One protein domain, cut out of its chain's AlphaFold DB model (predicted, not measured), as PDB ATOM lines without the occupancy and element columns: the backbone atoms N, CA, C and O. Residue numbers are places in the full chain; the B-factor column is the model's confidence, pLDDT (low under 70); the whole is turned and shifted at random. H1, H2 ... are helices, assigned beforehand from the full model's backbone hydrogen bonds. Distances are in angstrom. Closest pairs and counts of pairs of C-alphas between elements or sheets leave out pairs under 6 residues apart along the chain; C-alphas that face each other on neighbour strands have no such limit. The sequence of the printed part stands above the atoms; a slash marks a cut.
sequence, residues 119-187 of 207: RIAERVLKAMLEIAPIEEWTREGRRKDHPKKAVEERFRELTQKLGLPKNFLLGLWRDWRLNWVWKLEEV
ATOM      1  N   ARG A 119      44.173  16.369 -28.668       90.19
ATOM      2  CA  ARG A 119      44.241  17.404 -29.716       90.19
ATOM      3  C   ARG A 119      45.110  16.969 -30.892       90.19
ATOM      4  O   ARG A 119      44.845  17.383 -32.017       90.19
ATOM      5  N   ILE A 120      46.133  16.156 -30.643       87.62
ATOM      6  CA  ILE A 120      46.939  15.562 -31.713       87.62
ATOM      7  C   ILE A 120      46.096  14.552 -32.498       87.62
ATOM      8  O   ILE A 120      46.051  14.655 -33.723       87.62
ATOM      9  N   ALA A 121      45.362  13.662 -31.819       89.25
ATOM     10  CA  ALA A 121      44.441  12.732 -32.481       89.25
ATOM     11  C   ALA A 121      43.392  13.456 -33.336       89.25
ATOM     12  O   ALA A 121      43.228  13.124 -34.505       89.25
ATOM     13  N   GLU A 122      42.740  14.490 -32.798       89.44
ATOM     14  CA  GLU A 122      41.748  15.292 -33.532       89.44
ATOM     15  C   GLU A 122      42.340  15.922 -34.804       89.44
ATOM     16  O   GLU A 122      41.713  15.899 -35.863       89.44
ATOM     17  N   ARG A 123      43.566  16.460 -34.731       87.31
ATOM     18  CA  ARG A 123      44.255  17.037 -35.900       87.31
ATOM     19  C   ARG A 123      44.555  15.993 -36.964       87.31
ATOM     20  O   ARG A 123      44.368  16.268 -38.145       87.31
ATOM     21  N   VAL A 124      45.026  14.824 -36.545       86.38
ATOM     22  CA  VAL A 124      45.320  13.711 -37.449       86.38
ATOM     23  C   VAL A 124      44.035  13.199 -38.102       86.38
ATOM     24  O   VAL A 124      44.007  13.079 -39.321       86.38
ATOM     25  N   LEU A 125      42.959  12.974 -37.337       88.38
ATOM     26  CA  LEU A 125      41.660  12.556 -37.881       88.38
ATOM     27  C   LEU A 125      41.122  13.562 -38.894       88.38
ATOM     28  O   LEU A 125      40.705  13.178 -39.981       88.38
ATOM     29  N   LYS A 126      41.205  14.861 -38.585       87.38
ATOM     30  CA  LYS A 126      40.827  15.908 -39.536       87.38
ATOM     31  C   LYS A 126      41.636  15.812 -40.834       87.38
ATOM     32  O   LYS A 126      41.063  15.917 -41.911       87.38
ATOM     33  N   ALA A 127      42.944  15.576 -40.744       86.19
ATOM     34  CA  ALA A 127      43.803  15.388 -41.914       86.19
ATOM     35  C   ALA A 127      43.380  14.181 -42.758       86.19
ATOM     36  O   ALA A 127      43.377  14.250 -43.984       86.19
ATOM     37  N   MET A 128      43.033  13.080 -42.091       86.56
ATOM     38  CA  MET A 128      42.556  11.866 -42.746       86.56
ATOM     39  C   MET A 128      41.252  12.139 -43.499       86.56
ATOM     40  O   MET A 128      41.150  11.804 -44.676       86.56
ATOM     41  N   LEU A 129      40.305  12.828 -42.864       86.19
ATOM     42  CA  LEU A 129      39.029  13.214 -43.471       86.19
ATOM     43  C   LEU A 129      39.186  14.215 -44.628       86.19
ATOM     44  O   LEU A 129      38.417  14.174 -45.583       86.19
ATOM     45  N   GLU A 130      40.204  15.083 -44.591       86.38
ATOM     46  CA  GLU A 130      40.543  15.967 -45.717       86.38
ATOM     47  C   GLU A 130      41.034  15.193 -46.952       86.38
ATOM     48  O   GLU A 130      41.025  15.735 -48.057       86.38
ATOM     49  N   ILE A 131      41.498  13.954 -46.784       82.94
ATOM     50  CA  ILE A 131      41.972  13.088 -47.868       82.94
ATOM     51  C   ILE A 131      40.832  12.224 -48.412       82.94
ATOM     52  O   ILE A 131      40.637  12.170 -49.624       82.94
ATOM     53  N   ALA A 132      40.143  11.510 -47.524       83.69
ATOM     54  CA  ALA A 132      39.128  10.519 -47.863       83.69
ATOM     55  C   ALA A 132      38.225  10.243 -46.644       83.69
ATOM     56  O   ALA A 132      38.684  10.396 -45.508       83.69
ATOM     57  N   PRO A 133      36.972   9.804 -46.853       87.19
ATOM     58  CA  PRO A 133      36.085   9.397 -45.760       87.19
ATOM     59  C   PRO A 133      36.622   8.150 -45.025       87.19
ATOM     60  O   PRO A 133      37.418   7.391 -45.587       87.19
ATOM     61  N   ILE A 134      36.229   7.933 -43.762       87.62
ATOM     62  CA  ILE A 134      36.790   6.865 -42.903       87.62
ATOM     63  C   ILE A 134      36.534   5.461 -43.474       87.62
ATOM     64  O   ILE A 134      37.393   4.576 -43.370       87.62
ATOM     65  N   GLU A 135      35.404   5.266 -44.151       86.56
ATOM     66  CA  GLU A 135      35.068   4.062 -44.911       86.56
ATOM     67  C   GLU A 135      36.206   3.689 -45.858       86.56
ATOM     68  O   GLU A 135      36.661   2.546 -45.876       86.56
ATOM     69  N   GLU A 136      36.745   4.670 -46.581       85.62
ATOM     70  CA  GLU A 136      37.843   4.440 -47.509       85.62
ATOM     71  C   GLU A 136      39.144   4.121 -46.770       85.62
ATOM     72  O   GLU A 136      39.854   3.208 -47.175       85.62
ATOM     73  N   TRP A 137      39.440   4.790 -45.649       83.75
ATOM     74  CA  TRP A 137      40.622   4.503 -44.818       83.75
ATOM     75  C   TRP A 137      40.628   3.101 -44.210       83.75
ATOM     76  O   TRP A 137      41.685   2.596 -43.837       83.75
ATOM     77  N   THR A 138      39.473   2.461 -44.095       84.88
ATOM     78  CA  THR A 138      39.334   1.134 -43.477       84.88
ATOM     79  C   THR A 138      39.011   0.036 -44.481       84.88
ATOM     80  O   THR A 138      39.077  -1.144 -44.139       84.88
ATOM     81  N   ARG A 139      38.762   0.401 -45.743       84.00
ATOM     82  CA  ARG A 139      38.514  -0.541 -46.830       84.00
ATOM     83  C   ARG A 139      39.746  -1.396 -47.117       84.00
ATOM     84  O   ARG A 139      40.872  -0.898 -47.272       84.00
ATOM     85  N   GLU A 140      39.515  -2.699 -47.225       82.81
ATOM     86  CA  GLU A 140      40.522  -3.652 -47.674       82.81
ATOM     87  C   GLU A 140      40.895  -3.370 -49.137       82.81
ATOM     88  O   GLU A 140      40.052  -3.034 -49.963       82.81
ATOM     89  N   GLY A 141      42.182  -3.463 -49.475       75.81
ATOM     90  CA  GLY A 141      42.636  -3.288 -50.857       75.81
ATOM     91  C   GLY A 141      42.726  -1.842 -51.366       75.81
ATOM     92  O   GLY A 141      43.319  -1.656 -52.426       75.81
ATOM     93  N   ARG A 142      42.297  -0.820 -50.602       79.38
ATOM     94  CA  ARG A 142      42.312   0.608 -51.015       79.38
ATOM     95  C   ARG A 142      43.630   1.086 -51.627       79.38
ATOM     96  O   ARG A 142      43.660   1.907 -52.532       79.38
ATOM     97  N   ARG A 143      44.763   0.547 -51.168       72.56
ATOM     98  CA  ARG A 143      46.093   0.922 -51.668       72.56
ATOM     99  C   ARG A 143      46.266   0.640 -53.168       72.56
ATOM    100  O   ARG A 143      47.100   1.286 -53.793       72.56
ATOM    101  N   LYS A 144      45.533  -0.331 -53.717       72.50
ATOM    102  CA  LYS A 144      45.581  -0.703 -55.137       72.50
ATOM    103  C   LYS A 144      44.764   0.246 -56.018       72.50
ATOM    104  O   LYS A 144      45.106   0.400 -57.184       72.50
ATOM    105  N   ASP A 145      43.759   0.904 -55.449       67.81
ATOM    106  CA  ASP A 145      42.752   1.655 -56.206       67.81
ATOM    107  C   ASP A 145      43.113   3.137 -56.397       67.81
ATOM    108  O   ASP A 145      42.488   3.831 -57.194       67.81
ATOM    109  N   HIS A 146      44.138   3.635 -55.695       65.31
ATOM    110  CA  HIS A 146      44.538   5.043 -55.747       65.31
ATOM    111  C   HIS A 146      45.888   5.250 -56.452       65.31
ATOM    112  O   HIS A 146      46.863   4.562 -56.124       65.31
ATOM    113  N   PRO A 147      46.014   6.241 -57.363       62.56
ATOM    114  CA  PRO A 147      47.285   6.585 -57.993       62.56
ATOM    115  C   PRO A 147      48.324   6.992 -56.944       62.56
ATOM    116  O   PRO A 147      48.232   8.048 -56.313       62.56
ATOM    117  N   LYS A 148      49.358   6.161 -56.789       64.44
ATOM    118  CA  LYS A 148      50.365   6.277 -55.725       64.44
ATOM    119  C   LYS A 148      50.990   7.677 -55.611       64.44
ATOM    120  O   LYS A 148      51.194   8.147 -54.502       64.44
ATOM    121  N   LYS A 149      51.257   8.359 -56.733       65.69
ATOM    122  CA  LYS A 149      51.933   9.672 -56.740       65.69
ATOM    123  C   LYS A 149      51.073  10.823 -56.197       65.69
ATOM    124  O   LYS A 149      51.551  11.553 -55.340       65.69
ATOM    125  N   ALA A 150      49.829  10.968 -56.659       68.31
ATOM    126  CA  ALA A 150      48.972  12.100 -56.277       68.31
ATOM    127  C   ALA A 150      48.580  12.058 -54.789       68.31
ATOM    128  O   ALA A 150      48.526  13.082 -54.111       68.31
ATOM    129  N   VAL A 151      48.362  10.852 -54.265       74.12
ATOM    130  CA  VAL A 151      48.054  10.626 -52.850       74.12
ATOM    131  C   VAL A 151      49.297  10.830 -51.976       74.12
ATOM    132  O   VAL A 151      49.218  11.479 -50.937       74.12
ATOM    133  N   GLU A 152      50.470  10.351 -52.406       79.88
ATOM    134  CA  GLU A 152      51.717  10.505 -51.644       79.88
ATOM    135  C   GLU A 152      52.135  11.967 -51.444       79.88
ATOM    136  O   GLU A 152      52.601  12.314 -50.357       79.88
ATOM    137  N   GLU A 153      51.977  12.823 -52.454       82.88
ATOM    138  CA  GLU A 153      52.354  14.238 -52.363       82.88
ATOM    139  C   GLU A 153      51.451  14.993 -51.383       82.88
ATOM    140  O   GLU A 153      51.944  15.546 -50.396       82.88
ATOM    141  N   ARG A 154      50.127  14.858 -51.537       84.06
ATOM    142  CA  ARG A 154      49.143  15.438 -50.609       84.06
ATOM    143  C   ARG A 154      49.341  14.956 -49.169       84.06
ATOM    144  O   ARG A 154      49.176  15.721 -48.219       84.06
ATOM    145  N   PHE A 155      49.726  13.695 -48.976       87.38
ATOM    146  CA  PHE A 155      49.971  13.150 -47.639       87.38
ATOM    147  C   PHE A 155      51.212  13.754 -47.007       87.38
ATOM    148  O   PHE A 155      51.205  14.039 -45.808       87.38
ATOM    149  N   ARG A 156      52.280  13.939 -47.787       85.56
ATOM    150  CA  ARG A 156      53.506  14.584 -47.311       85.56
ATOM    151  C   ARG A 156      53.242  16.034 -46.932       85.56
ATOM    152  O   ARG A 156      53.641  16.428 -45.838       85.56
ATOM    153  N   GLU A 157      52.515  16.773 -47.766       86.88
ATOM    154  CA  GLU A 157      52.115  18.156 -47.486       86.88
ATOM    155  C   GLU A 157      51.325  18.263 -46.176       86.88
ATOM    156  O   GLU A 157      51.678  19.053 -45.299       86.88
ATOM    157  N   LEU A 158      50.299  17.426 -45.989       85.56
ATOM    158  CA  LEU A 158      49.483  17.431 -44.770       85.56
ATOM    159  C   LEU A 158      50.267  16.978 -43.534       85.56
ATOM    160  O   LEU A 158      50.147  17.585 -42.470       85.56
ATOM    161  N   THR A 159      51.111  15.953 -43.676       83.25
ATOM    162  CA  THR A 159      52.001  15.478 -42.605       83.25
ATOM    163  C   THR A 159      52.921  16.608 -42.137       83.25
ATOM    164  O   THR A 159      53.020  16.866 -40.937       83.25
ATOM    165  N   GLN A 160      53.532  17.340 -43.074       83.31
ATOM    166  CA  GLN A 160      54.400  18.477 -42.771       83.31
ATOM    167  C   GLN A 160      53.621  19.641 -42.148       83.31
ATOM    168  O   GLN A 160      54.031  20.164 -41.111       83.31
ATOM    169  N   LYS A 161      52.471  20.012 -42.726       83.44
ATOM    170  CA  LYS A 161      51.584  21.076 -42.221       83.44
ATOM    171  C   LYS A 161      51.163  20.839 -40.768       83.44
ATOM    172  O   LYS A 161      51.015  21.791 -40.004       83.44
ATOM    173  N   LEU A 162      50.968  19.580 -40.381       78.31
ATOM    174  CA  LEU A 162      50.507  19.200 -39.046       78.31
ATOM    175  C   LEU A 162      51.640  18.893 -38.059       78.31
ATOM    176  O   LEU A 162      51.355  18.674 -36.882       78.31
ATOM    177  N   GLY A 163      52.902  18.920 -38.503       76.81
ATOM    178  CA  GLY A 163      54.056  18.574 -37.670       76.81
ATOM    179  C   GLY A 163      54.088  17.094 -37.275       76.81
ATOM    180  O   GLY A 163      54.513  16.762 -36.172       76.81
ATOM    181  N   LEU A 164      53.585  16.217 -38.146       79.81
ATOM    182  CA  LEU A 164      53.561  14.771 -37.936       79.81
ATOM    183  C   LEU A 164      54.859  14.116 -38.448       79.81
ATOM    184  O   LEU A 164      55.554  14.700 -39.286       79.81
ATOM    185  N   PRO A 165      55.184  12.891 -37.992       77.19
ATOM    186  CA  PRO A 165      56.348  12.145 -38.453       77.19
ATOM    187  C   PRO A 165      56.302  11.937 -39.957       77.19
ATOM    188  O   PRO A 165      55.245  11.663 -40.532       77.19
ATOM    189  N   LYS A 166      57.460  12.041 -40.610       78.25
ATOM    190  CA  LYS A 166      57.561  11.858 -42.059       78.25
ATOM    191  C   LYS A 166      56.954  10.510 -42.457       78.25
ATOM    192  O   LYS A 166      57.349   9.485 -41.925       78.25
ATOM    193  N   ASN A 167      56.071  10.528 -43.456       76.25
ATOM    194  CA  ASN A 167      55.325   9.370 -43.957       76.25
ATOM    195  C   ASN A 167      54.253   8.802 -43.015       76.25
ATOM    196  O   ASN A 167      53.648   7.809 -43.397       76.25
ATOM    197  N   PHE A 168      53.925   9.419 -41.877       81.75
ATOM    198  CA  PHE A 168      52.927   8.867 -40.952       81.75
ATOM    199  C   PHE A 168      51.573   8.572 -41.623       81.75
ATOM    200  O   PHE A 168      51.090   7.445 -41.567       81.75
ATOM    201  N   LEU A 169      50.988   9.543 -42.342       84.44
ATOM    202  CA  LEU A 169      49.729   9.323 -43.072       84.44
ATOM    203  C   LEU A 169      49.872   8.247 -44.162       84.44
ATOM    204  O   LEU A 169      48.937   7.496 -44.427       84.44
ATOM    205  N   LEU A 170      51.060   8.128 -44.762       81.12
ATOM    206  CA  LEU A 170      51.372   7.078 -45.733       81.12
ATOM    207  C   LEU A 170      51.492   5.699 -45.063       81.12
ATOM    208  O   LEU A 170      51.095   4.703 -45.664       81.12
ATOM    209  N   GLY A 171      52.026   5.639 -43.843       79.56
ATOM    210  CA  GLY A 171      52.074   4.455 -42.990       79.56
ATOM    211  C   GLY A 171      50.670   4.002 -42.605       79.56
ATOM    212  O   GLY A 171      50.304   2.865 -42.896       79.56
ATOM    213  N   LEU A 172      49.840   4.918 -42.092       81.88
ATOM    214  CA  LEU A 172      48.425   4.653 -41.807       81.88
ATOM    215  C   LEU A 172      47.684   4.152 -43.048       81.88
ATOM    216  O   LEU A 172      46.940   3.183 -42.990       81.88
ATOM    217  N   TRP A 173      47.922   4.745 -44.215       80.75
ATOM    218  CA  TRP A 173      47.280   4.300 -45.451       80.75
ATOM    219  C   TRP A 173      47.675   2.888 -45.895       80.75
ATOM    220  O   TRP A 173      46.942   2.255 -46.654       80.75
ATOM    221  N   ARG A 174      48.815   2.371 -45.426       75.75
ATOM    222  CA  ARG A 174      49.226   0.980 -45.660       75.75
ATOM    223  C   ARG A 174      48.601   0.008 -44.662       75.75
ATOM    224  O   ARG A 174      48.494  -1.171 -44.996       75.75
ATOM    225  N   ASP A 175      48.210   0.472 -43.479       77.25
ATOM    226  CA  ASP A 175      47.571  -0.357 -42.460       77.25
ATOM    227  C   ASP A 175      46.069  -0.460 -42.727       77.25
ATOM    228  O   ASP A 175      45.341   0.514 -42.629       77.25
ATOM    229  N   TRP A 176      45.563  -1.635 -43.079       65.81
ATOM    230  CA  TRP A 176      44.131  -1.823 -43.326       65.81
ATOM    231  C   TRP A 176      43.321  -2.108 -42.055       65.81
ATOM    232  O   TRP A 176      42.097  -2.053 -42.095       65.81
ATOM    233  N   ARG A 177      43.969  -2.342 -40.905       73.44
ATOM    234  CA  ARG A 177      43.315  -2.706 -39.633       73.44
ATOM    235  C   ARG A 177      42.909  -1.486 -38.801       73.44
ATOM    236  O   ARG A 177      42.814  -1.563 -37.574       73.44
ATOM    237  N   LEU A 178      42.631  -0.364 -39.461       79.25
ATOM    238  CA  LEU A 178      42.280   0.926 -38.859       79.25
ATOM    239  C   LEU A 178      40.863   0.968 -38.254       79.25
ATOM    240  O   LEU A 178      40.267   2.032 -38.135       79.25
ATOM    241  N   ASN A 179      40.319  -0.164 -37.799       79.00
ATOM    242  CA  ASN A 179      39.000  -0.241 -37.156       79.00
ATOM    243  C   ASN A 179      38.901   0.641 -35.900       79.00
ATOM    244  O   ASN A 179      37.817   1.043 -35.487       79.00
ATOM    245  N   TRP A 180      40.040   0.949 -35.278       82.31
ATOM    246  CA  TRP A 180      40.118   1.878 -34.157       82.31
ATOM    247  C   TRP A 180      39.877   3.339 -34.566       82.31
ATOM    248  O   TRP A 180      39.457   4.118 -33.719       82.31
ATOM    249  N   VAL A 181      40.090   3.716 -35.832       83.94
ATOM    250  CA  VAL A 181      39.847   5.081 -36.334       83.94
ATOM    251  C   VAL A 181      38.360   5.414 -36.272       83.94
ATOM    252  O   VAL A 181      38.013   6.448 -35.715       83.94
ATOM    253  N   TRP A 182      37.501   4.506 -36.751       86.06
ATOM    254  CA  TRP A 182      36.039   4.616 -36.644       86.06
ATOM    255  C   TRP A 182      35.593   4.869 -35.211       86.06
ATOM    256  O   TRP A 182      34.954   5.869 -34.899       86.06
ATOM    257  N   LYS A 183      36.010   3.977 -34.308       87.75
ATOM    258  CA  LYS A 183      35.660   4.089 -32.892       87.75
ATOM    259  C   LYS A 183      36.157   5.405 -32.302       87.75
ATOM    260  O   LYS A 183      35.480   5.997 -31.468       87.75
ATOM    261  N   LEU A 184      37.331   5.876 -32.718       87.38
ATOM    262  CA  LEU A 184      37.883   7.108 -32.180       87.38
ATOM    263  C   LEU A 184      37.120   8.340 -32.680       87.38
ATOM    264  O   LEU A 184      36.865   9.240 -31.880       87.38
ATOM    265  N   GLU A 185      36.721   8.368 -33.954       87.75
ATOM    266  CA  GLU A 185      35.859   9.416 -34.515       87.75
ATOM    267  C   GLU A 185      34.522   9.505 -33.763       87.75
ATOM    268  O   GLU A 185      34.071  10.601 -33.432       87.75
ATOM    269  N   GLU A 186      33.930   8.365 -33.408       86.75
ATOM    270  CA  GLU A 186      32.672   8.321 -32.658       86.75
ATOM    271  C   GLU A 186      32.807   8.790 -31.202       86.75
ATOM    272  O   GLU A 186      31.878   9.395 -30.650       86.75
ATOM    273  N   VAL A 187      33.926   8.465 -30.547       86.38
ATOM    274  CA  VAL A 187      34.094   8.638 -29.096       86.38
ATOM    275  C   VAL A 187      34.691  10.004 -28.740       86.38
ATOM    276  O   VAL A 187      34.230  10.631 -27.781       86.38
TER     277      VAL A 187
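This is residues 119 to 187 of the 207 residues of an uncharacterized protein of Candidatus Aenigmarchaeota archaeon (UniProt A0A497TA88). A compact, thick slab of helices, spanning 33 by 28 by 16 A, has the two long ones, H1 and H4, side by side and running opposite ways, while the shorter H5 folds back along H4 as a helical hairpin and lies nearest the middle. Short H2 and H3 lead from H1 round to H4, H6 lies at the end of the slab away from the start of H4, and residues 144 to 150 stick out. The printed part has 69 residues with six named helices, H1 to H6 in chain order, and no named strand: all helix. It is compact, with a radius of gyration of the C-alphas of 11.4 A and spans of 33 by 28 by 16 A.

H1, residues 119 to 131, begins at C-alpha 119 (44.241, 17.404, -29.716) and is 18.8 A long. H2 is residues 134 to 138, 6.3 A, and H3 residues 142 to 145, 5.3 A. H4, residues 148 to 162, is 21.1 A. H5 is residues 168 to 174, 9.9 A. H6, residues 179 to 187, is 13.0 A and ends at C-alpha 187 (34.094, 8.638, -29.096).

H1 only just touches H4, with 3 pairs of C-alphas within 8 A, the closest Ala 127 and Leu 158 at 6.7 A; the tilt is shallow, 28 degrees, opposite ways. H1 touches H4 with residues 123 to 127 alone, and H4 touches H1 with residues 158 to 162 alone. H2 only just touches H6, with 3 such pairs, the closest C-alphas those of Thr 138 and Asn 179, 6.5 A. H3 touches no helix. The hairpin H4 and H5 touch, closest at the C-alphas of Phe 155 and Leu 169, 6.0 A, at a shallow tilt of 34 degrees, only just short of steep. H4 and H6 are apart. Each O i to N i+4 pair is within hydrogen-bond range in H1, H2 and H5, against 10 of 11 in H4 and 4 of 5 in H6; H3 is too short for one.

The C-alphas farthest apart, of Lys 149 and Val 187, are 32.9 A apart. The printed part has no cut, and its five links are tight. Residues 145 to 150 and 176 have pLDDT under 70.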